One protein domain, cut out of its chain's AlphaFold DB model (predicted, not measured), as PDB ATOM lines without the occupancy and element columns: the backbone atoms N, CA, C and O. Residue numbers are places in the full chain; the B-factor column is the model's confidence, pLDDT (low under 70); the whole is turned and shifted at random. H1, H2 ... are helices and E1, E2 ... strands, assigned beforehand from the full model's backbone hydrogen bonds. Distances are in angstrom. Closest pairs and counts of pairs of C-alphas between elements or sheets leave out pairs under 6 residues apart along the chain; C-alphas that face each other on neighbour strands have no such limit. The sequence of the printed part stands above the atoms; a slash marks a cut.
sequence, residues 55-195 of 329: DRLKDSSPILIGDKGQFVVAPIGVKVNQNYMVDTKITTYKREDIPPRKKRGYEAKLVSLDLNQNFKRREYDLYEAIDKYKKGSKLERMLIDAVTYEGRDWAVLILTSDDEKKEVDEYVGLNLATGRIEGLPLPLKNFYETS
ATOM      1  N   ASP A  55      -7.717 -21.177 -49.846       93.06
ATOM      2  CA  ASP A  55      -8.640 -20.240 -49.223       93.06
ATOM      3  C   ASP A  55      -8.862 -19.028 -50.135       93.06
ATOM      4  O   ASP A  55      -7.962 -18.608 -50.868       93.06
ATOM      5  N   ARG A  56     -10.045 -18.420 -50.049       94.94
ATOM      6  CA  ARG A  56     -10.388 -17.207 -50.808       94.94
ATOM      7  C   ARG A  56      -9.638 -15.959 -50.336       94.94
ATOM      8  O   ARG A  56      -9.724 -14.922 -50.981       94.94
ATOM      9  N   LEU A  57      -8.910 -16.044 -49.220       96.00
ATOM     10  CA  LEU A  57      -8.234 -14.919 -48.569       96.00
ATOM     11  C   LEU A  57      -6.784 -14.724 -49.043       96.00
ATOM     12  O   LEU A  57      -6.126 -13.780 -48.616       96.00
ATOM     13  N   LYS A  58      -6.241 -15.636 -49.859       91.88
ATOM     14  CA  LYS A  58      -4.816 -15.659 -50.237       91.88
ATOM     15  C   LYS A  58      -4.363 -14.418 -50.995       91.88
ATOM     16  O   LYS A  58      -3.287 -13.907 -50.708       91.88
ATOM     17  N   ASP A  59      -5.204 -13.945 -51.900       91.00
ATOM     18  CA  ASP A  59      -4.926 -12.810 -52.782       91.00
ATOM     19  C   ASP A  59      -6.097 -11.811 -52.759       91.00
ATOM     20  O   ASP A  59      -6.314 -11.049 -53.700       91.00
ATOM     21  N   SER A  60      -6.899 -11.840 -51.688       94.94
ATOM     22  CA  SER A  60      -8.026 -10.930 -51.538       94.94
ATOM     23  C   SER A  60      -7.562  -9.532 -51.134       94.94
ATOM     24  O   SER A  60      -6.510  -9.329 -50.531       94.94
ATOM     25  N   SER A  61      -8.375  -8.539 -51.477       95.75
ATOM     26  CA  SER A  61      -8.215  -7.146 -51.058       95.75
ATOM     27  C   SER A  61      -9.527  -6.689 -50.424       95.75
ATOM     28  O   SER A  61     -10.318  -6.015 -51.096       95.75
ATOM     29  N   PRO A  62      -9.812  -7.163 -49.197       96.81
ATOM     30  CA  PRO A  62     -11.006  -6.791 -48.457       96.81
ATOM     31  C   PRO A  62     -10.925  -5.333 -48.011       96.81
ATOM     32  O   PRO A  62      -9.837  -4.779 -47.852       96.81
ATOM     33  N   ILE A  63     -12.083  -4.722 -47.796       96.25
ATOM     34  CA  ILE A  63     -12.188  -3.347 -47.303       96.25
ATOM     35  C   ILE A  63     -13.217  -3.270 -46.179       96.25
ATOM     36  O   ILE A  63     -14.151  -4.069 -46.126       96.25
ATOM     37  N   LEU A  64     -13.021  -2.316 -45.273       96.81
ATOM     38  CA  LEU A  64     -14.014  -1.954 -44.267       96.81
ATOM     39  C   LEU A  64     -14.780  -0.731 -44.767       96.81
ATOM     40  O   LEU A  64     -14.152   0.202 -45.266       96.81
ATOM     41  N   ILE A  65     -16.101  -0.743 -44.625       96.19
ATOM     42  CA  ILE A  65     -16.976   0.390 -44.961       96.19
ATOM     43  C   ILE A  65     -17.886   0.731 -43.773       96.19
ATOM     44  O   ILE A  65     -18.018  -0.058 -42.828       96.19
ATOM     45  N   GLY A  66     -18.503   1.910 -43.831       93.81
ATOM     46  CA  GLY A  66     -19.218   2.519 -42.710       93.81
ATOM     47  C   GLY A  66     -18.302   3.386 -41.840       93.81
ATOM     48  O   GLY A  66     -17.082   3.219 -41.825       93.81
ATOM     49  N   ASP A  67     -18.898   4.322 -41.106       90.50
ATOM     50  CA  ASP A  67     -18.208   5.318 -40.272       90.50
ATOM     51  C   ASP A  67     -17.302   4.703 -39.189       90.50
ATOM     52  O   ASP A  67     -16.314   5.312 -38.774       90.50
ATOM     53  N   LYS A  68     -17.607   3.475 -38.761       91.88
ATOM     54  CA  LYS A  68     -16.858   2.710 -37.752       91.88
ATOM     55  C   LYS A  68     -16.160   1.483 -38.345       91.88
ATOM     56  O   LYS A  68     -15.597   0.681 -37.598       91.88
ATOM     57  N   GLY A  69     -16.206   1.298 -39.667       94.44
ATOM     58  CA  GLY A  69     -15.754   0.063 -40.313       94.44
ATOM     59  C   GLY A  69     -16.565  -1.154 -39.858       94.44
ATOM     60  O   GLY A  69     -16.008  -2.234 -39.641       94.44
ATOM     61  N   GLN A  70     -17.861  -0.958 -39.615       95.44
ATOM     62  CA  GLN A  70     -18.778  -1.965 -39.086       95.44
ATOM     63  C   GLN A  70     -19.218  -2.992 -40.144       95.44
ATOM     64  O   GLN A  70     -19.698  -4.065 -39.786       95.44
ATOM     65  N   PHE A  71     -18.975  -2.723 -41.429       96.81
ATOM     66  CA  PHE A  71     -19.193  -3.672 -42.520       96.81
ATOM     67  C   PHE A  71     -17.868  -4.083 -43.163       96.81
ATOM     68  O   PHE A  71     -16.951  -3.274 -43.309       96.81
ATOM     69  N   VAL A  72     -17.783  -5.340 -43.594       97.19
ATOM     70  CA  VAL A  72     -16.631  -5.893 -44.313       97.19
ATOM     71  C   VAL A  72     -17.058  -6.263 -45.721       97.19
ATOM     72  O   VAL A  72     -17.992  -7.039 -45.903       97.19
ATOM     73  N   VAL A  73     -16.337  -5.771 -46.723       97.88
ATOM     74  CA  VAL A  73     -16.489  -6.223 -48.107       97.88
ATOM     75  C   VAL A  73     -15.383  -7.222 -48.403       97.88
ATOM     76  O   VAL A  73     -14.202  -6.867 -48.430       97.88
ATOM     77  N   ALA A  74     -15.757  -8.485 -48.589       97.38
ATOM     78  CA  ALA A  74     -14.830  -9.610 -48.701       97.38
ATOM     79  C   ALA A  74     -15.311 -10.636 -49.745       97.38
ATOM     80  O   ALA A  74     -16.482 -10.603 -50.120       97.38
ATOM     81  N   PRO A  75     -14.443 -11.545 -50.232       96.56
ATOM     82  CA  PRO A  75     -14.835 -12.547 -51.223       96.56
ATOM     83  C   PRO A  75     -16.045 -13.377 -50.783       96.56
ATOM     84  O   PRO A  75     -16.125 -13.793 -49.627       96.56
ATOM     85  N   ILE A  76     -16.952 -13.687 -51.708       92.25
ATOM     86  CA  ILE A  76     -18.156 -14.471 -51.408       92.25
ATOM     87  C   ILE A  76     -17.788 -15.838 -50.813       92.25
ATOM     88  O   ILE A  76     -16.993 -16.609 -51.359       92.25
ATOM     89  N   GLY A  77     -18.435 -16.171 -49.696       88.12
ATOM     90  CA  GLY A  77     -18.331 -17.473 -49.037       88.12
ATOM     91  C   GLY A  77     -17.212 -17.578 -48.001       88.12
ATOM     92  O   GLY A  77     -16.987 -18.675 -47.486       88.12
ATOM     93  N   VAL A  78     -16.523 -16.475 -47.694       92.81
ATOM     94  CA  VAL A  78     -15.790 -16.346 -46.425       92.81
ATOM     95  C   VAL A  78     -16.791 -16.206 -45.278       92.81
ATOM     96  O   VAL A  78     -17.935 -15.809 -45.490       92.81
ATOM     97  N   LYS A  79     -16.367 -16.534 -44.058       91.88
ATOM     98  CA  LYS A  79     -17.166 -16.309 -42.847       91.88
ATOM     99  C   LYS A  79     -16.601 -15.110 -42.091       91.88
ATOM    100  O   LYS A  79     -15.379 -14.981 -42.002       91.88
ATOM    101  N   VAL A  80     -17.460 -14.240 -41.566       93.00
ATOM    102  CA  VAL A  80     -17.055 -12.989 -40.906       93.00
ATOM    103  C   VAL A  80     -17.500 -12.995 -39.447       93.00
ATOM    104  O   VAL A  80     -18.669 -13.187 -39.134       93.00
ATOM    105  N   ASN A  81     -16.536 -12.778 -38.562       93.38
ATOM    106  CA  ASN A  81     -16.706 -12.509 -37.142       93.38
ATOM    107  C   ASN A  81     -16.618 -11.000 -36.871       93.38
ATOM    108  O   ASN A  81     -16.364 -10.188 -37.758       93.38
ATOM    109  N   GLN A  82     -16.715 -10.627 -35.597       94.94
ATOM    110  CA  GLN A  82     -16.472  -9.270 -35.140       94.94
ATOM    111  C   GLN A  82     -15.053  -8.781 -35.455       94.94
ATOM    112  O   GLN A  82     -14.892  -7.650 -35.918       94.94
ATOM    113  N   ASN A  83     -14.018  -9.595 -35.214       96.94
ATOM    114  CA  ASN A  83     -12.621  -9.157 -35.379       96.94
ATOM    115  C   ASN A  83     -11.847  -9.890 -36.477       96.94
ATOM    116  O   ASN A  83     -10.716  -9.513 -36.778       96.94
ATOM    117  N   TYR A  84     -12.429 -10.918 -37.089       97.12
ATOM    118  CA  TYR A  84     -11.746 -11.741 -38.086       97.12
ATOM    119  C   TYR A  84     -12.670 -12.072 -39.253       97.12
ATOM    120  O   TYR A  84     -13.881 -12.140 -39.094       97.12
ATOM    121  N   MET A  85     -12.093 -12.358 -40.414       95.81
ATOM    122  CA  MET A  85     -12.752 -13.177 -41.434       95.81
ATOM    123  C   MET A  85     -11.950 -14.453 -41.635       95.81
ATOM    124  O   MET A  85     -10.722 -14.435 -41.498       95.81
ATOM    125  N   VAL A  86     -12.627 -15.552 -41.950       96.06
ATOM    126  CA  VAL A  86     -12.014 -16.877 -42.030       96.06
ATOM    127  C   VAL A  86     -12.460 -17.664 -43.256       96.06
ATOM    128  O   VAL A  86     -13.584 -17.538 -43.742       96.06
ATOM    129  N   ASP A  87     -11.553 -18.504 -43.748       94.94
ATOM    130  CA  ASP A  87     -11.811 -19.534 -44.754       94.94
ATOM    131  C   ASP A  87     -10.827 -20.699 -44.534       94.94
ATOM    132  O   ASP A  87     -10.023 -20.703 -43.598       94.94
ATOM    133  N   THR A  88     -10.897 -21.726 -45.372       92.44
ATOM    134  CA  THR A  88     -10.130 -22.961 -45.215       92.44
ATOM    135  C   THR A  88      -9.224 -23.214 -46.409       92.44
ATOM    136  O   THR A  88      -9.628 -23.089 -47.565       92.44
ATOM    137  N   LYS A  89      -7.987 -23.626 -46.120       92.81
ATOM    138  CA  LYS A  89      -7.044 -24.162 -47.102       92.81
ATOM    139  C   LYS A  89      -6.895 -25.659 -46.871       92.81
ATOM    140  O   LYS A  89      -6.593 -26.099 -45.761       92.81
ATOM    141  N   ILE A  90      -7.069 -26.436 -47.934       89.75
ATOM    142  CA  ILE A  90      -7.190 -27.889 -47.836       89.75
ATOM    143  C   ILE A  90      -6.373 -28.552 -48.932       89.75
ATOM    144  O   ILE A  90      -6.515 -28.197 -50.097       89.75
ATOM    145  N   THR A  91      -5.568 -29.545 -48.570       90.56
ATOM    146  CA  THR A  91      -4.829 -30.393 -49.509       90.56
ATOM    147  C   THR A  91      -5.185 -31.851 -49.249       90.56
ATOM    148  O   THR A  91      -4.949 -32.352 -48.152       90.56
ATOM    149  N   THR A  92      -5.734 -32.532 -50.255       89.38
ATOM    150  CA  THR A  92      -6.139 -33.952 -50.201       89.38
ATOM    151  C   THR A  92      -5.733 -34.676 -51.484       89.38
ATOM    152  O   THR A  92      -5.300 -34.042 -52.454       89.38
ATOM    153  N   TYR A  93      -5.855 -36.009 -51.515       88.19
ATOM    154  CA  TYR A  93      -5.781 -36.750 -52.775       88.19
ATOM    155  C   TYR A  93      -6.856 -36.264 -53.749       88.19
ATOM    156  O   TYR A  93      -7.995 -35.988 -53.370       88.19
ATOM    157  N   LYS A  94      -6.499 -36.201 -55.035       84.69
ATOM    158  CA  LYS A  94      -7.441 -35.875 -56.109       84.69
ATOM    159  C   LYS A  94      -8.650 -36.808 -56.024       84.69
ATOM    160  O   LYS A  94      -8.477 -38.023 -56.053       84.69
ATOM    161  N   ARG A  95      -9.854 -36.223 -56.026       74.81
ATOM    162  CA  ARG A  95     -11.162 -36.909 -55.957       74.81
ATOM    163  C   ARG A  95     -11.560 -37.460 -54.578       74.81
ATOM    164  O   ARG A  95     -12.605 -38.093 -54.500       74.81
ATOM    165  N   GLU A  96     -10.781 -37.237 -53.515       77.56
ATOM    166  CA  GLU A  96     -11.293 -37.422 -52.149       77.56
ATOM    167  C   GLU A  96     -12.076 -36.172 -51.713       77.56
ATOM    168  O   GLU A  96     -11.580 -35.048 -51.848       77.56
ATOM    169  N   ASP A  97     -13.283 -36.383 -51.183       64.44
ATOM    170  CA  ASP A  97     -14.095 -35.336 -50.555       64.44
ATOM    171  C   ASP A  97     -13.488 -34.869 -49.223       64.44
ATOM    172  O   ASP A  97     -12.588 -35.488 -48.662       64.44
ATOM    173  N   ILE A  98     -13.973 -33.738 -48.721       65.06
ATOM    174  CA  ILE A  98     -13.425 -33.008 -47.576       65.06
ATOM    175  C   ILE A  98     -14.215 -33.324 -46.291       65.06
ATOM    176  O   ILE A  98     -15.440 -33.219 -46.357       65.06
ATOM    177  N   PRO A  99     -13.570 -33.536 -45.116       61.28
ATOM    178  CA  PRO A  99     -12.156 -33.798 -44.816       61.28
ATOM    179  C   PRO A  99     -11.898 -35.280 -44.456       61.28
ATOM    180  O   PRO A  99     -12.440 -35.781 -43.474       61.28
ATOM    181  N   PRO A 100     -10.984 -35.979 -45.148       63.78
ATOM    182  CA  PRO A 100     -10.550 -37.308 -44.731       63.78
ATOM    183  C   PRO A 100      -9.545 -37.205 -43.570       63.78
ATOM    184  O   PRO A 100      -8.863 -36.184 -43.395       63.78
ATOM    185  N   ARG A 101      -9.397 -38.287 -42.792       73.81
ATOM    186  CA  ARG A 101      -8.370 -38.437 -41.742       73.81
ATOM    187  C   ARG A 101      -6.984 -37.958 -42.190       73.81
ATOM    188  O   ARG A 101      -6.582 -38.189 -43.329       73.81
ATOM    189  N   LYS A 102      -6.208 -37.379 -41.260       82.19
ATOM    190  CA  LYS A 102      -4.803 -36.989 -41.483       82.19
ATOM    191  C   LYS A 102      -4.011 -38.153 -42.090       82.19
ATOM    192  O   LYS A 102      -3.741 -39.148 -41.415       82.19
ATOM    193  N   LYS A 103      -3.604 -38.002 -43.348       85.81
ATOM    194  CA  LYS A 103      -2.659 -38.880 -44.054       85.81
ATOM    195  C   LYS A 103      -1.399 -38.082 -44.398       85.81
ATOM    196  O   LYS A 103      -1.378 -36.852 -44.332       85.81
ATOM    197  N   ARG A 104      -0.322 -38.773 -44.779       88.38
ATOM    198  CA  ARG A 104       0.876 -38.104 -45.304       88.38
ATOM    199  C   ARG A 104       0.479 -37.233 -46.506       88.38
ATOM    200  O   ARG A 104      -0.230 -37.691 -47.392       88.38
ATOM    201  N   GLY A 105       0.926 -35.977 -46.501       86.50
ATOM    202  CA  GLY A 105       0.632 -34.992 -47.546       86.50
ATOM    203  C   GLY A 105      -0.707 -34.262 -47.423       86.50
ATOM    204  O   GLY A 105      -0.966 -33.379 -48.234       86.50
ATOM    205  N   TYR A 106      -1.532 -34.586 -46.423       89.75
ATOM    206  CA  TYR A 106      -2.796 -33.890 -46.192       89.75
ATOM    207  C   TYR A 106      -2.543 -32.597 -45.428       89.75
ATOM    208  O   TYR A 106      -1.782 -32.587 -44.459       89.75
ATOM    209  N   GLU A 107      -3.230 -31.530 -45.828       90.56
ATOM    210  CA  GLU A 107      -3.267 -30.268 -45.093       90.56
ATOM    211  C   GLU A 107      -4.722 -29.887 -44.830       90.56
ATOM    212  O   GLU A 107      -5.546 -29.912 -45.743       90.56
ATOM    213  N   ALA A 108      -5.017 -29.496 -43.596       91.25
ATOM    214  CA  ALA A 108      -6.277 -28.882 -43.209       91.25
ATOM    215  C   ALA A 108      -5.931 -27.657 -42.369       91.25
ATOM    216  O   ALA A 108      -5.481 -27.781 -41.229       91.25
ATOM    217  N   LYS A 109      -6.072 -26.476 -42.966       93.81
ATOM    218  CA  LYS A 109      -5.758 -25.211 -42.317       93.81
ATOM    219  C   LYS A 109      -6.982 -24.322 -42.285       93.81
ATOM    220  O   LYS A 109      -7.622 -24.115 -43.315       93.81
ATOM    221  N   LEU A 110      -7.254 -23.747 -41.120       95.44
ATOM    222  CA  LEU A 110      -8.069 -22.544 -41.055       95.44
ATOM    223  C   LEU A 110      -7.160 -21.348 -41.322       95.44
ATOM    224  O   LEU A 110      -6.050 -21.273 -40.794       95.44
ATOM    225  N   VAL A 111      -7.630 -20.421 -42.137       96.94
ATOM    226  CA  VAL A 111      -6.961 -19.161 -42.428       96.94
ATOM    227  C   VAL A 111      -7.829 -18.040 -41.883       96.94
ATOM    228  O   VAL A 111      -9.034 -18.047 -42.117       96.94
ATOM    229  N   SER A 112      -7.226 -17.080 -41.186       97.44
ATOM    230  CA  SER A 112      -7.903 -15.855 -40.760       97.44
ATOM    231  C   SER A 112      -7.183 -14.609 -41.260       97.44
ATOM    232  O   SER A 112      -5.955 -14.605 -41.375       97.44
ATOM    233  N   LEU A 113      -7.944 -13.547 -41.528       98.19
ATOM    234  CA  LEU A 113      -7.441 -12.177 -41.625       98.19
ATOM    235  C   LEU A 113      -8.018 -11.365 -40.458       98.19
ATOM    236  O   LEU A 113      -9.223 -11.403 -40.215       98.19
ATOM    237  N   ASP A 114      -7.159 -10.647 -39.737       97.56
ATOM    238  CA  ASP A 114      -7.536  -9.787 -38.609       97.56
ATOM    239  C   ASP A 114      -8.057  -8.432 -39.108       97.56
ATOM    240  O   ASP A 114      -7.300  -7.636 -39.670       97.56
ATOM    241  N   LEU A 115      -9.347  -8.168 -38.894       97.00
ATOM    242  CA  LEU A 115     -10.037  -6.967 -39.375       97.00
ATOM    243  C   LEU A 115      -9.519  -5.687 -38.708       97.00
ATOM    244  O   LEU A 115      -9.623  -4.615 -39.293       97.00
ATOM    245  N   ASN A 116      -8.920  -5.786 -37.518       95.69
ATOM    246  CA  ASN A 116      -8.432  -4.632 -36.761       95.69
ATOM    247  C   ASN A 116      -6.907  -4.437 -36.882       95.69
ATOM    248  O   ASN A 116      -6.371  -3.447 -36.387       95.69
ATOM    249  N   GLN A 117      -6.184  -5.363 -37.524       94.50
ATOM    250  CA  GLN A 117      -4.725  -5.301 -37.707       94.50
ATOM    251  C   GLN A 117      -4.327  -5.289 -39.184       94.50
ATOM    252  O   GLN A 117      -3.469  -6.068 -39.601       94.50
ATOM    253  N   ASN A 118      -4.947  -4.412 -39.979       93.69
ATOM    254  CA  ASN A 118      -4.669  -4.272 -41.413       93.69
ATOM    255  C   ASN A 118      -4.708  -5.628 -42.147       93.69
ATOM    256  O   ASN A 118      -3.785  -5.983 -42.881       93.69
ATOM    257  N   PHE A 119      -5.743  -6.425 -41.861       96.88
ATOM    258  CA  PHE A 119      -5.961  -7.743 -42.454       96.88
ATOM    259  C   PHE A 119      -4.788  -8.709 -42.262       96.88
ATOM    260  O   PHE A 119      -4.486  -9.526 -43.133       96.88
ATOM    261  N   LYS A 120      -4.107  -8.648 -41.109       96.81
ATOM    262  CA  LYS A 120      -2.993  -9.552 -40.805       96.81
ATOM    263  C   LYS A 120      -3.439 -11.010 -40.903       96.81
ATOM    264  O   LYS A 120      -4.305 -11.459 -40.153       96.81
ATOM    265  N   ARG A 121      -2.779 -11.757 -41.789       97.06
ATOM    266  CA  ARG A 121      -3.054 -13.172 -42.050       97.06
ATOM    267  C   ARG A 121      -2.479 -14.090 -40.974       97.06
ATOM    268  O   ARG A 121      -1.326 -13.928 -40.566       97.06
ATOM    269  N   ARG A 122      -3.253 -15.097 -40.563       96.94
ATOM    270  CA  ARG A 122      -2.808 -16.219 -39.718       96.94
ATOM    271  C   ARG A 122      -3.314 -17.539 -40.290       96.94
ATOM    272  O   ARG A 122      -4.370 -17.592 -40.914       96.94
ATOM    273  N   GLU A 123      -2.550 -18.603 -40.073       96.69
ATOM    274  CA  GLU A 123      -2.924 -19.968 -40.452       96.69
ATOM    275  C   GLU A 123      -2.854 -20.875 -39.223       96.69
ATOM    276  O   GLU A 123      -1.884 -20.823 -38.466       96.69
ATOM    277  N   TYR A 124      -3.862 -21.726 -39.052       95.56
ATOM    278  CA  TYR A 124      -3.972 -22.675 -37.947       95.56
ATOM    279  C   TYR A 124      -4.008 -24.091 -38.518       95.56
ATOM    280  O   TYR A 124      -4.906 -24.414 -39.296       95.56
ATOM    281  N   ASP A 125      -3.041 -24.936 -38.150       94.00
ATOM    282  CA  ASP A 125      -3.064 -26.360 -38.501       94.00
ATOM    283  C   ASP A 125      -4.145 -27.063 -37.672       94.00
ATOM    284  O   ASP A 125      -4.011 -27.238 -36.457       94.00
ATOM    285  N   LEU A 126      -5.242 -27.441 -38.329       92.69
ATOM    286  CA  LEU A 126      -6.393 -28.028 -37.653       92.69
ATOM    287  C   LEU A 126      -6.078 -29.422 -37.122       92.69
ATOM    288  O   LEU A 126      -6.549 -29.778 -36.048       92.69
ATOM    289  N   TYR A 127      -5.252 -30.207 -37.816       90.88
ATOM    290  CA  TYR A 127      -4.894 -31.533 -37.326       90.88
ATOM    291  C   TYR A 127      -4.050 -31.456 -36.052       90.88
ATOM    292  O   TYR A 127      -4.253 -32.252 -35.139       90.88
ATOM    293  N   GLU A 128      -3.104 -30.519 -35.985       92.94
ATOM    294  CA  GLU A 128      -2.313 -30.280 -34.777       92.94
ATOM    295  C   GLU A 128      -3.180 -29.743 -33.631       92.94
ATOM    296  O   GLU A 128      -3.062 -30.208 -32.495       92.94
ATOM    297  N   ALA A 129      -4.070 -28.790 -33.920       93.94
ATOM    298  CA  ALA A 129      -4.964 -28.219 -32.919       93.94
ATOM    299  C   ALA A 129      -5.924 -29.272 -32.334       93.94
ATOM    300  O   ALA A 129      -6.124 -29.307 -31.120       93.94
ATOM    301  N   ILE A 130      -6.465 -30.164 -33.172       92.62
ATOM    302  CA  ILE A 130      -7.356 -31.254 -32.746       92.62
ATOM    303  C   ILE A 130      -6.602 -32.278 -31.897       92.62
ATOM    304  O   ILE A 130      -7.099 -32.657 -30.841       92.62
ATOM    305  N   ASP A 131      -5.398 -32.698 -32.302       92.12
ATOM    306  CA  ASP A 131      -4.611 -33.682 -31.541       92.12
ATOM    307  C   ASP A 131      -4.239 -33.161 -30.142       92.12
ATOM    308  O   ASP A 131      -4.251 -33.916 -29.168       92.12
ATOM    309  N   LYS A 132      -3.982 -31.848 -30.026       94.75
ATOM    310  CA  LYS A 132      -3.760 -31.163 -28.743       94.75
ATOM    311  C   LYS A 132      -5.019 -31.075 -27.879       94.75
ATOM    312  O   LYS A 132      -4.902 -31.159 -26.661       94.75
ATOM    313  N   TYR A 133      -6.188 -30.879 -28.488       95.06
ATOM    314  CA  TYR A 133      -7.467 -30.808 -27.778       95.06
ATOM    315  C   TYR A 133      -7.910 -32.186 -27.279       95.06
ATOM    316  O   TYR A 133      -8.175 -32.372 -26.092       95.06
ATOM    317  N   LYS A 134      -7.976 -33.163 -28.187       92.06
ATOM    318  CA  LYS A 134      -8.501 -34.501 -27.916       92.06
ATOM    319  C   LYS A 134      -7.869 -35.516 -28.862       92.06
ATOM    320  O   LYS A 134      -8.291 -35.708 -30.003       92.06
ATOM    321  N   LYS A 135      -6.840 -36.197 -28.359       89.25
ATOM    322  CA  LYS A 135      -6.109 -37.222 -29.107       89.25
ATOM    323  C   LYS A 135      -7.057 -38.301 -29.634       89.25
ATOM    324  O   LYS A 135      -7.851 -38.864 -28.885       89.25
ATOM    325  N   GLY A 136      -6.922 -38.626 -30.917       85.38
ATOM    326  CA  GLY A 136      -7.749 -39.629 -31.593       85.38
ATOM    327  C   GLY A 136      -9.028 -39.083 -32.233       85.38
ATOM    328  O   GLY A 136      -9.600 -39.782 -33.066       85.38
ATOM    329  N   SER A 137      -9.431 -37.844 -31.928       87.81
ATOM    330  CA  SER A 137     -10.496 -37.164 -32.668       87.81
ATOM    331  C   SER A 137     -10.063 -36.837 -34.097       87.81
ATOM    332  O   SER A 137      -8.892 -36.576 -34.389       87.81
ATOM    333  N   LYS A 138     -11.037 -36.852 -34.999       86.31
ATOM    334  CA  LYS A 138     -10.908 -36.549 -36.421       86.31
ATOM    335  C   LYS A 138     -11.835 -35.390 -36.769       86.31
ATOM    336  O   LYS A 138     -12.786 -35.103 -36.049       86.31
ATOM    337  N   LEU A 139     -11.531 -34.730 -37.875       85.00
ATOM    338  CA  LEU A 139     -12.303 -33.612 -38.399       85.00
ATOM    339  C   LEU A 139     -13.368 -34.161 -39.350       85.00
ATOM    340  O   LEU A 139     -13.000 -34.739 -40.367       85.00
ATOM    341  N   GLU A 140     -14.647 -34.004 -39.015       78.81
ATOM    342  CA  GLU A 140     -15.765 -34.443 -39.870       78.81
ATOM    343  C   GLU A 140     -16.134 -33.370 -40.886       78.81
ATOM    344  O   GLU A 140     -16.315 -33.668 -42.059       78.81
ATOM    345  N   ARG A 141     -16.188 -32.108 -40.458       75.12
ATOM    346  CA  ARG A 141     -16.415 -30.972 -41.346       75.12
ATOM    347  C   ARG A 141     -15.612 -29.782 -40.879       75.12
ATOM    348  O   ARG A 141     -15.561 -29.434 -39.698       75.12
ATOM    349  N   MET A 142     -14.966 -29.160 -41.852       69.00
ATOM    350  CA  MET A 142     -14.227 -27.927 -41.644       69.00
ATOM    351  C   MET A 142     -15.160 -26.735 -41.697       69.00
ATOM    352  O   MET A 142     -15.964 -26.650 -42.622       69.00
ATOM    353  N   LEU A 143     -14.973 -25.831 -40.731       70.50
ATOM    354  CA  LEU A 143     -15.573 -24.502 -40.655       70.50
ATOM    355  C   LEU A 143     -17.048 -24.506 -41.067       70.50
ATOM    356  O   LEU A 143     -17.404 -24.133 -42.186       70.50
ATOM    357  N   ILE A 144     -17.905 -24.955 -40.156       74.75
ATOM    358  CA  ILE A 144     -19.349 -24.900 -40.398       74.75
ATOM    359  C   ILE A 144     -19.899 -23.492 -40.198       74.75
ATOM    360  O   ILE A 144     -20.911 -23.152 -40.800       74.75
ATOM    361  N   ASP A 145     -19.213 -22.695 -39.379       81.19
ATOM    362  CA  ASP A 145     -19.627 -21.359 -38.985       81.19
ATOM    363  C   ASP A 145     -18.436 -20.563 -38.424       81.19
ATOM    364  O   ASP A 145     -17.458 -21.152 -37.951       81.19
ATOM    365  N   ALA A 146     -18.536 -19.237 -38.443       88.25
ATOM    366  CA  ALA A 146     -17.685 -18.355 -37.670       88.25
ATOM    367  C   ALA A 146     -18.551 -17.401 -36.836       88.25
ATOM    368  O   ALA A 146     -19.266 -16.558 -37.368       88.25
ATOM    369  N   VAL A 147     -18.489 -17.557 -35.511       89.19
ATOM    370  CA  VAL A 147     -19.399 -16.900 -34.565       89.19
ATOM    371  C   VAL A 147     -18.640 -16.074 -33.539       89.19
ATOM    372  O   VAL A 147     -17.655 -16.525 -32.955       89.19
ATOM    373  N   THR A 148     -19.084 -14.842 -33.331       91.44
ATOM    374  CA  THR A 148     -18.703 -14.041 -32.167       91.44
ATOM    375  C   THR A 148     -19.674 -14.321 -31.028       91.44
ATOM    376  O   THR A 148     -20.875 -14.396 -31.242       91.44
ATOM    377  N   TYR A 149     -19.184 -14.536 -29.817       89.00
ATOM    378  CA  TYR A 149     -20.042 -14.697 -28.650       89.00
ATOM    379  C   TYR A 149     -19.307 -14.230 -27.403       89.00
ATOM    380  O   TYR A 149     -18.205 -14.712 -27.120       89.00
ATOM    381  N   GLU A 150     -19.920 -13.296 -26.673       87.38
ATOM    382  CA  GLU A 150     -19.340 -12.661 -25.484       87.38
ATOM    383  C   GLU A 150     -17.926 -12.104 -25.753       87.38
ATOM    384  O   GLU A 150     -16.977 -12.396 -25.020       87.38
ATOM    385  N   GLY A 151     -17.753 -11.363 -26.858       89.44
ATOM    386  CA  GLY A 151     -16.471 -10.769 -27.246       89.44
ATOM    387  C   GLY A 151     -15.401 -11.766 -27.708       89.44
ATOM    388  O   GLY A 151     -14.237 -11.390 -27.870       89.44
ATOM    389  N   ARG A 152     -15.748 -13.046 -27.903       93.81
ATOM    390  CA  ARG A 152     -14.834 -14.076 -28.422       93.81
ATOM    391  C   ARG A 152     -15.239 -14.520 -29.813       93.81
ATOM    392  O   ARG A 152     -16.388 -14.884 -30.030       93.81
ATOM    393  N   ASP A 153     -14.265 -14.576 -30.713       95.31
ATOM    394  CA  ASP A 153     -14.458 -15.048 -32.080       95.31
ATOM    395  C   ASP A 153     -14.031 -16.507 -32.229       95.31
ATOM    396  O   ASP A 153     -12.890 -16.886 -31.931       95.31
ATOM    397  N   TRP A 154     -14.957 -17.314 -32.728       93.50
ATOM    398  CA  TRP A 154     -14.817 -18.749 -32.892       93.50
ATOM    399  C   TRP A 154     -14.963 -19.131 -34.355       93.50
ATOM    400  O   TRP A 154     -15.898 -18.693 -35.018       93.50
ATOM    401  N   ALA A 155     -14.100 -20.026 -34.825       93.69
ATOM    402  CA  ALA A 155     -14.407 -20.874 -35.972       93.69
ATOM    403  C   ALA A 155     -14.940 -22.214 -35.461       93.69
ATOM    404  O   ALA A 155     -14.252 -22.918 -34.718       93.69
ATOM    405  N   VAL A 156     -16.164 -22.562 -35.844       91.12
ATOM    406  CA  VAL A 156     -16.854 -23.753 -35.342       91.12
ATOM    407  C   VAL A 156     -16.513 -24.952 -36.217       91.12
ATOM    408  O   VAL A 156     -16.585 -24.897 -37.450       91.12
ATOM    409  N   LEU A 157     -16.126 -26.046 -35.568       89.62
ATOM    410  CA  LEU A 157     -15.675 -27.285 -36.193       89.62
ATOM    411  C   LEU A 157     -16.511 -28.461 -35.688       89.62
ATOM    412  O   LEU A 157     -16.966 -28.458 -34.543       89.62
ATOM    413  N   ILE A 158     -16.645 -29.487 -36.529       87.19
ATOM    414  CA  ILE A 158     -17.264 -30.757 -36.145       87.19
ATOM    415  C   ILE A 158     -16.179 -31.816 -35.995       87.19
ATOM    416  O   ILE A 158     -15.412 -32.075 -36.930       87.19
ATOM    417  N   LEU A 159     -16.132 -32.439 -34.819       87.75
ATOM    418  CA  LEU A 159     -15.256 -33.568 -34.543       87.75
ATOM    419  C   LEU A 159     -16.034 -34.884 -34.533       87.75
ATOM    420  O   LEU A 159     -17.196 -34.947 -34.134       87.75
ATOM    421  N   THR A 160     -15.345 -35.948 -34.936       85.44
ATOM    422  CA  THR A 160     -15.826 -37.331 -34.875       85.44
ATOM    423  C   THR A 160     -14.706 -38.274 -34.439       85.44
ATOM    424  O   THR A 160     -13.524 -38.014 -34.673       85.44
ATOM    425  N   SER A 161     -15.048 -39.377 -33.790       81.50
ATOM    426  CA  SER A 161     -14.154 -40.495 -33.489       81.50
ATOM    427  C   SER A 161     -14.024 -41.441 -34.689       81.50
ATOM    428  O   SER A 161     -12.970 -42.063 -34.887       81.50
ATOM    429  N   ASP A 162     -15.046 -41.490 -35.546       75.50
ATOM    430  CA  ASP A 162     -15.129 -42.375 -36.703       75.50
ATOM    431  C   ASP A 162     -15.581 -41.626 -37.967       75.50
ATOM    432  O   ASP A 162     -16.757 -41.333 -38.177       75.50
ATOM    433  N   ASP A 163     -14.619 -41.349 -38.848       66.62
ATOM    434  CA  ASP A 163     -14.849 -40.668 -40.119       66.62
ATOM    435  C   ASP A 163     -15.546 -41.555 -41.165       66.62
ATOM    436  O   ASP A 163     -16.009 -41.036 -42.179       66.62
ATOM    437  N   GLU A 164     -15.679 -42.866 -40.925       69.00
ATOM    438  CA  GLU A 164     -16.438 -43.760 -41.809       69.00
ATOM    439  C   GLU A 164     -17.946 -43.682 -41.544       69.00
ATOM    440  O   GLU A 164     -18.746 -43.761 -42.479       69.00
ATOM    441  N   LYS A 165     -18.345 -43.482 -40.283       64.38
ATOM    442  CA  LYS A 165     -19.759 -43.447 -39.874       64.38
ATOM    443  C   LYS A 165     -20.436 -42.101 -40.113       64.38
ATOM    444  O   LYS A 165     -21.662 -42.046 -40.108       64.38
ATOM    445  N   LYS A 166     -19.659 -41.034 -40.356       64.12
ATOM    446  CA  LYS A 166     -20.149 -39.652 -40.547       64.12
ATOM    447  C   LYS A 166     -21.091 -39.182 -39.426       64.12
ATOM    448  O   LYS A 166     -21.984 -38.368 -39.651       64.12
ATOM    449  N   GLU A 167     -20.908 -39.712 -38.221       69.88
ATOM    450  CA  GLU A 167     -21.642 -39.276 -37.038       69.88
ATOM    451  C   GLU A 167     -20.913 -38.095 -36.393       69.88
ATOM    452  O   GLU A 167     -19.681 -38.063 -36.306       69.88
ATOM    453  N   VAL A 168     -21.698 -37.104 -35.973       78.12
ATOM    454  CA  VAL A 168     -21.205 -35.939 -35.239       78.12
ATOM    455  C   VAL A 168     -21.054 -36.325 -33.775       78.12
ATOM    456  O   VAL A 168     -22.062 -36.578 -33.117       78.12
ATOM    457  N   ASP A 169     -19.822 -36.316 -33.270       82.00
ATOM    458  CA  ASP A 169     -19.567 -36.568 -31.849       82.00
ATOM    459  C   ASP A 169     -19.620 -35.274 -31.039       82.00
ATOM    460  O   ASP A 169     -20.083 -35.266 -29.901       82.00
ATOM    461  N   GLU A 170     -19.072 -34.185 -31.590       87.12
ATOM    462  CA  GLU A 170     -18.844 -32.962 -30.825       87.12
ATOM    463  C   GLU A 170     -18.719 -31.730 -31.729       87.12
ATOM    464  O   GLU A 170     -17.995 -31.748 -32.729       87.12
ATOM    465  N   TYR A 171     -19.365 -30.636 -31.325       89.12
ATOM    466  CA  TYR A 171     -19.100 -29.299 -31.852       89.12
ATOM    467  C   TYR A 171     -18.097 -28.584 -30.951       89.12
ATOM    468  O   TYR A 171     -18.296 -28.469 -29.740       89.12
ATOM    469  N   VAL A 172     -17.023 -28.076 -31.550       92.69
ATOM    470  CA  VAL A 172     -15.950 -27.368 -30.840       92.69
ATOM    471  C   VAL A 172     -15.662 -26.029 -31.503       92.69
ATOM    472  O   VAL A 172     -15.957 -25.829 -32.682       92.69
ATOM    473  N   GLY A 173     -15.064 -25.109 -30.751       94.06
ATOM    474  CA  GLY A 173     -14.654 -23.805 -31.257       94.06
ATOM    475  C   GLY A 173     -13.139 -23.688 -31.305       94.06
ATOM    476  O   GLY A 173     -12.471 -23.864 -30.291       94.06
ATOM    477  N   LEU A 174     -12.584 -23.331 -32.462       95.62
ATOM    478  CA  LEU A 174     -11.239 -22.767 -32.528       95.62
ATOM    479  C   LEU A 174     -11.324 -21.281 -32.167       95.62
ATOM    480  O   LEU A 174     -11.882 -20.491 -32.927       95.62
ATOM    481  N   ASN A 175     -10.745 -20.901 -31.032       96.06
ATOM    482  CA  ASN A 175     -10.622 -19.506 -30.627       96.06
ATOM    483  C   ASN A 175      -9.630 -18.793 -31.557       96.06
ATOM    484  O   ASN A 175      -8.441 -19.120 -31.572       96.06
ATOM    485  N   LEU A 176     -10.096 -17.808 -32.325       96.12
ATOM    486  CA  LEU A 176      -9.271 -17.147 -33.342       96.12
ATOM    487  C   LEU A 176      -8.165 -16.273 -32.739       96.12
ATOM    488  O   LEU A 176      -7.092 -16.130 -33.334       96.12
ATOM    489  N   ALA A 177      -8.366 -15.755 -31.526       94.75
ATOM    490  CA  ALA A 177      -7.350 -14.972 -30.834       94.75
ATOM    491  C   ALA A 177      -6.170 -15.843 -30.371       94.75
ATOM    492  O   ALA A 177      -5.019 -15.412 -30.467       94.75
ATOM    493  N   THR A 178      -6.437 -17.068 -29.899       94.50
ATOM    494  CA  THR A 178      -5.418 -17.949 -29.291       94.50
ATOM    495  C   THR A 178      -4.940 -19.080 -30.205       94.50
ATOM    496  O   THR A 178      -3.868 -19.640 -29.971       94.50
ATOM    497  N   GLY A 179      -5.717 -19.433 -31.230       93.56
ATOM    498  CA  GLY A 179      -5.474 -20.582 -32.101       93.56
ATOM    499  C   GLY A 179      -5.668 -21.938 -31.424       93.56
ATOM    500  O   GLY A 179      -5.110 -22.931 -31.889       93.56
ATOM    501  N   ARG A 180      -6.407 -21.990 -30.311       95.69
ATOM    502  CA  ARG A 180      -6.674 -23.221 -29.555       95.69
ATOM    503  C   ARG A 180      -8.109 -23.676 -29.762       95.69
ATOM    504  O   ARG A 180      -9.014 -22.851 -29.838       95.69
ATOM    505  N   ILE A 181      -8.292 -24.990 -29.857       95.88
ATOM    506  CA  ILE A 181      -9.620 -25.602 -29.852       95.88
ATOM    507  C   ILE A 181     -10.066 -25.767 -28.404       95.88
ATOM    508  O   ILE A 181      -9.304 -26.250 -27.563       95.88
ATOM    509  N   GLU A 182     -11.293 -25.351 -28.135       95.56
ATOM    510  CA  GLU A 182     -11.947 -25.392 -26.836       95.56
ATOM    511  C   GLU A 182     -13.401 -25.859 -27.026       95.56
ATOM    512  O   GLU A 182     -13.964 -25.786 -28.124       95.56
ATOM    513  N   GLY A 183     -14.022 -26.342 -25.949       93.69
ATOM    514  CA  GLY A 183     -15.459 -26.599 -25.955       93.69
ATOM    515  C   GLY A 183     -16.229 -25.293 -26.159       93.69
ATOM    516  O   GLY A 183     -15.867 -24.260 -25.591       93.69
ATOM    517  N   LEU A 184     -17.291 -25.333 -26.963       91.19
ATOM    518  CA  LEU A 184     -18.129 -24.155 -27.177       91.19
ATOM    519  C   LEU A 184     -18.832 -23.727 -25.875       91.19
ATOM    520  O   LEU A 184     -19.222 -24.589 -25.079       91.19
ATOM    521  N   PRO A 185     -19.060 -22.414 -25.672       89.69
ATOM    522  CA  PRO A 185     -19.979 -21.920 -24.651       89.69
ATOM    523  C   PRO A 185     -21.322 -22.654 -24.714       89.69
ATOM    524  O   PRO A 185     -21.823 -22.919 -25.805       89.69
ATOM    525  N   LEU A 186     -21.921 -22.965 -23.559       87.75
ATOM    526  CA  LEU A 186     -23.127 -23.800 -23.486       87.75
ATOM    527  C   LEU A 186     -24.275 -23.314 -24.399       87.75
ATOM    528  O   LEU A 186     -24.871 -24.161 -25.058       87.75
ATOM    529  N   PRO A 187     -24.569 -22.003 -24.524       85.19
ATOM    530  CA  PRO A 187     -25.603 -21.530 -25.447       85.19
ATOM    531  C   PRO A 187     -25.291 -21.820 -26.920       85.19
ATOM    532  O   PRO A 187     -26.173 -22.272 -27.646       85.19
ATOM    533  N   LEU A 188     -24.035 -21.639 -27.347       84.50
ATOM    534  CA  LEU A 188     -23.596 -21.994 -28.701       84.50
ATOM    535  C   LEU A 188     -23.625 -23.506 -28.911       84.50
ATOM    536  O   LEU A 188     -24.138 -23.984 -29.915       84.50
ATOM    537  N   LYS A 189     -23.121 -24.273 -27.940       85.50
ATOM    538  CA  LYS A 189     -23.159 -25.735 -27.978       85.50
ATOM    539  C   LYS A 189     -24.594 -26.241 -28.147       85.50
ATOM    540  O   LYS A 189     -24.862 -27.000 -29.071       85.50
ATOM    541  N   ASN A 190     -25.517 -25.752 -27.317       83.88
ATOM    542  CA  ASN A 190     -26.933 -26.088 -27.406       83.88
ATOM    543  C   ASN A 190     -27.505 -25.714 -28.775       83.88
ATOM    544  O   ASN A 190     -28.181 -26.538 -29.371       83.88
ATOM    545  N   PHE A 191     -27.206 -24.523 -29.304       81.12
ATOM    546  CA  PHE A 191     -27.666 -24.106 -30.634       81.12
ATOM    547  C   PHE A 191     -27.275 -25.108 -31.736       81.12
ATOM    548  O   PHE A 191     -28.126 -25.520 -32.531       81.12
ATOM    549  N   TYR A 192     -26.016 -25.559 -31.762       79.50
ATOM    550  CA  TYR A 192     -25.556 -26.519 -32.775       79.50
ATOM    551  C   TYR A 192     -26.030 -27.962 -32.518       79.50
ATOM    552  O   TYR A 192     -26.160 -28.739 -33.464       79.50
ATOM    553  N   GLU A 193     -26.311 -28.336 -31.266       77.81
ATOM    554  CA  GLU A 193     -26.783 -29.680 -30.901       77.81
ATOM    555  C   GLU A 193     -28.305 -29.857 -31.025       77.81
ATOM    556  O   GLU A 193     -28.758 -30.949 -31.369       77.81
ATOM    557  N   THR A 194     -29.102 -28.817 -30.750       70.25
ATOM    558  CA  THR A 194     -30.568 -28.910 -30.626       70.25
ATOM    559  C   THR A 194     -31.351 -28.241 -31.745       70.25
ATOM    560  O   THR A 194     -32.572 -28.408 -31.788       70.25
ATOM    561  N   SER A 195     -30.712 -27.491 -32.653       60.50
ATOM    562  CA  SER A 195     -31.436 -26.928 -33.795       60.50
ATOM    563  C   SER A 195     -31.997 -28.072 -34.652       60.50
ATOM    564  O   SER A 195     -31.308 -28.727 -35.431       60.50
TER     565      SER A 195
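What this domain is: This is residues 55 to 195 of the 329 residues of an uncharacterized protein of Streptococcus sanguinis SK49 (UniProt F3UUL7). Two strongly twisted antiparallel sheets, E3 E4 E5 and E6 E7 E8 E9, lie partly face to face as a sandwich; the larger curls round the short helix H1, which follows E5 where the chain changes sheets, and H2 packs on its opposite face. A small hairpin, E1 and E2, lies at one end of the long axis. The printed part has 141 residues, in the order E1 E2 E3 E4 E5 H1 E6 E7 E8 E9 H2, and its class is mixed, helices and strands. It is compact, with a radius of gyration of the C-alphas of 15.3 A and spans of 49 by 36 by 25 A.

How they stand to each other: E1, residues 63 to 65, and E2, residues 71 to 75, form an antiparallel hairpin, with N 63 and O 73 3.1 A apart. E3, residues 84 to 93, E4, residues 107 to 114, and E5, residues 120 to 125, form a meander, each strand the antiparallel neighbour of the one before; N 87 and O 111 are 3.0 A apart, N 112 and O 122 2.9 A. E2 and E3 are only just apart, at 8.4 A. H1, residues 126 to 133, touches E4, the closest C-alphas being those of Lys 109 and Leu 126, 5.5 A. E6, residues 138 to 149, E7, residues 152 to 160, E8, residues 170 to 175, and E9, residues 180 to 183, form a second meander; N 147 and O 154 are 2.9 A apart, N 157 and O 172 2.9 A, N 173 and O 182 2.9 A. E6 bends by 76 degrees at residue 141. E3 touches E6, with the C-alphas of Thr 88 and Leu 143 closest, 7.3 A. H1 touches E9, with the C-alphas of Tyr 133 and Ile 181 closest, 6.0 A. H2, residues 186 to 194, is on the sheet of E6 to E9 at a height over the sheet of 8.8 A, over E8 and slantwise to the strands, at 44 degrees on the local plane. H1 and H2 lie on opposite faces of that sheet, three layers with helices on both faces. In H1 and H2 every O i to N i+4 pair is within hydrogen-bond range.

Where its parts are: E1 begins at C-alpha 63 (-12.188, -3.347, -47.303). E3 measures 29.6 A, E4 21.9 A, E6 24.9 A and E7 24.2 A. H2, 11.5 A long, ends at C-alpha 194 (-30.568, -28.910, -30.626).

The domain as a whole: The C-alphas of Asp 67 and Glu 164 are the two farthest apart, 49.1 A. The printed part has no cut. The link E3 to E4, residues 94 to 106, is long. The pLDDT is under 70 at residues 97 to 100, 142, 163 to 167 and 195.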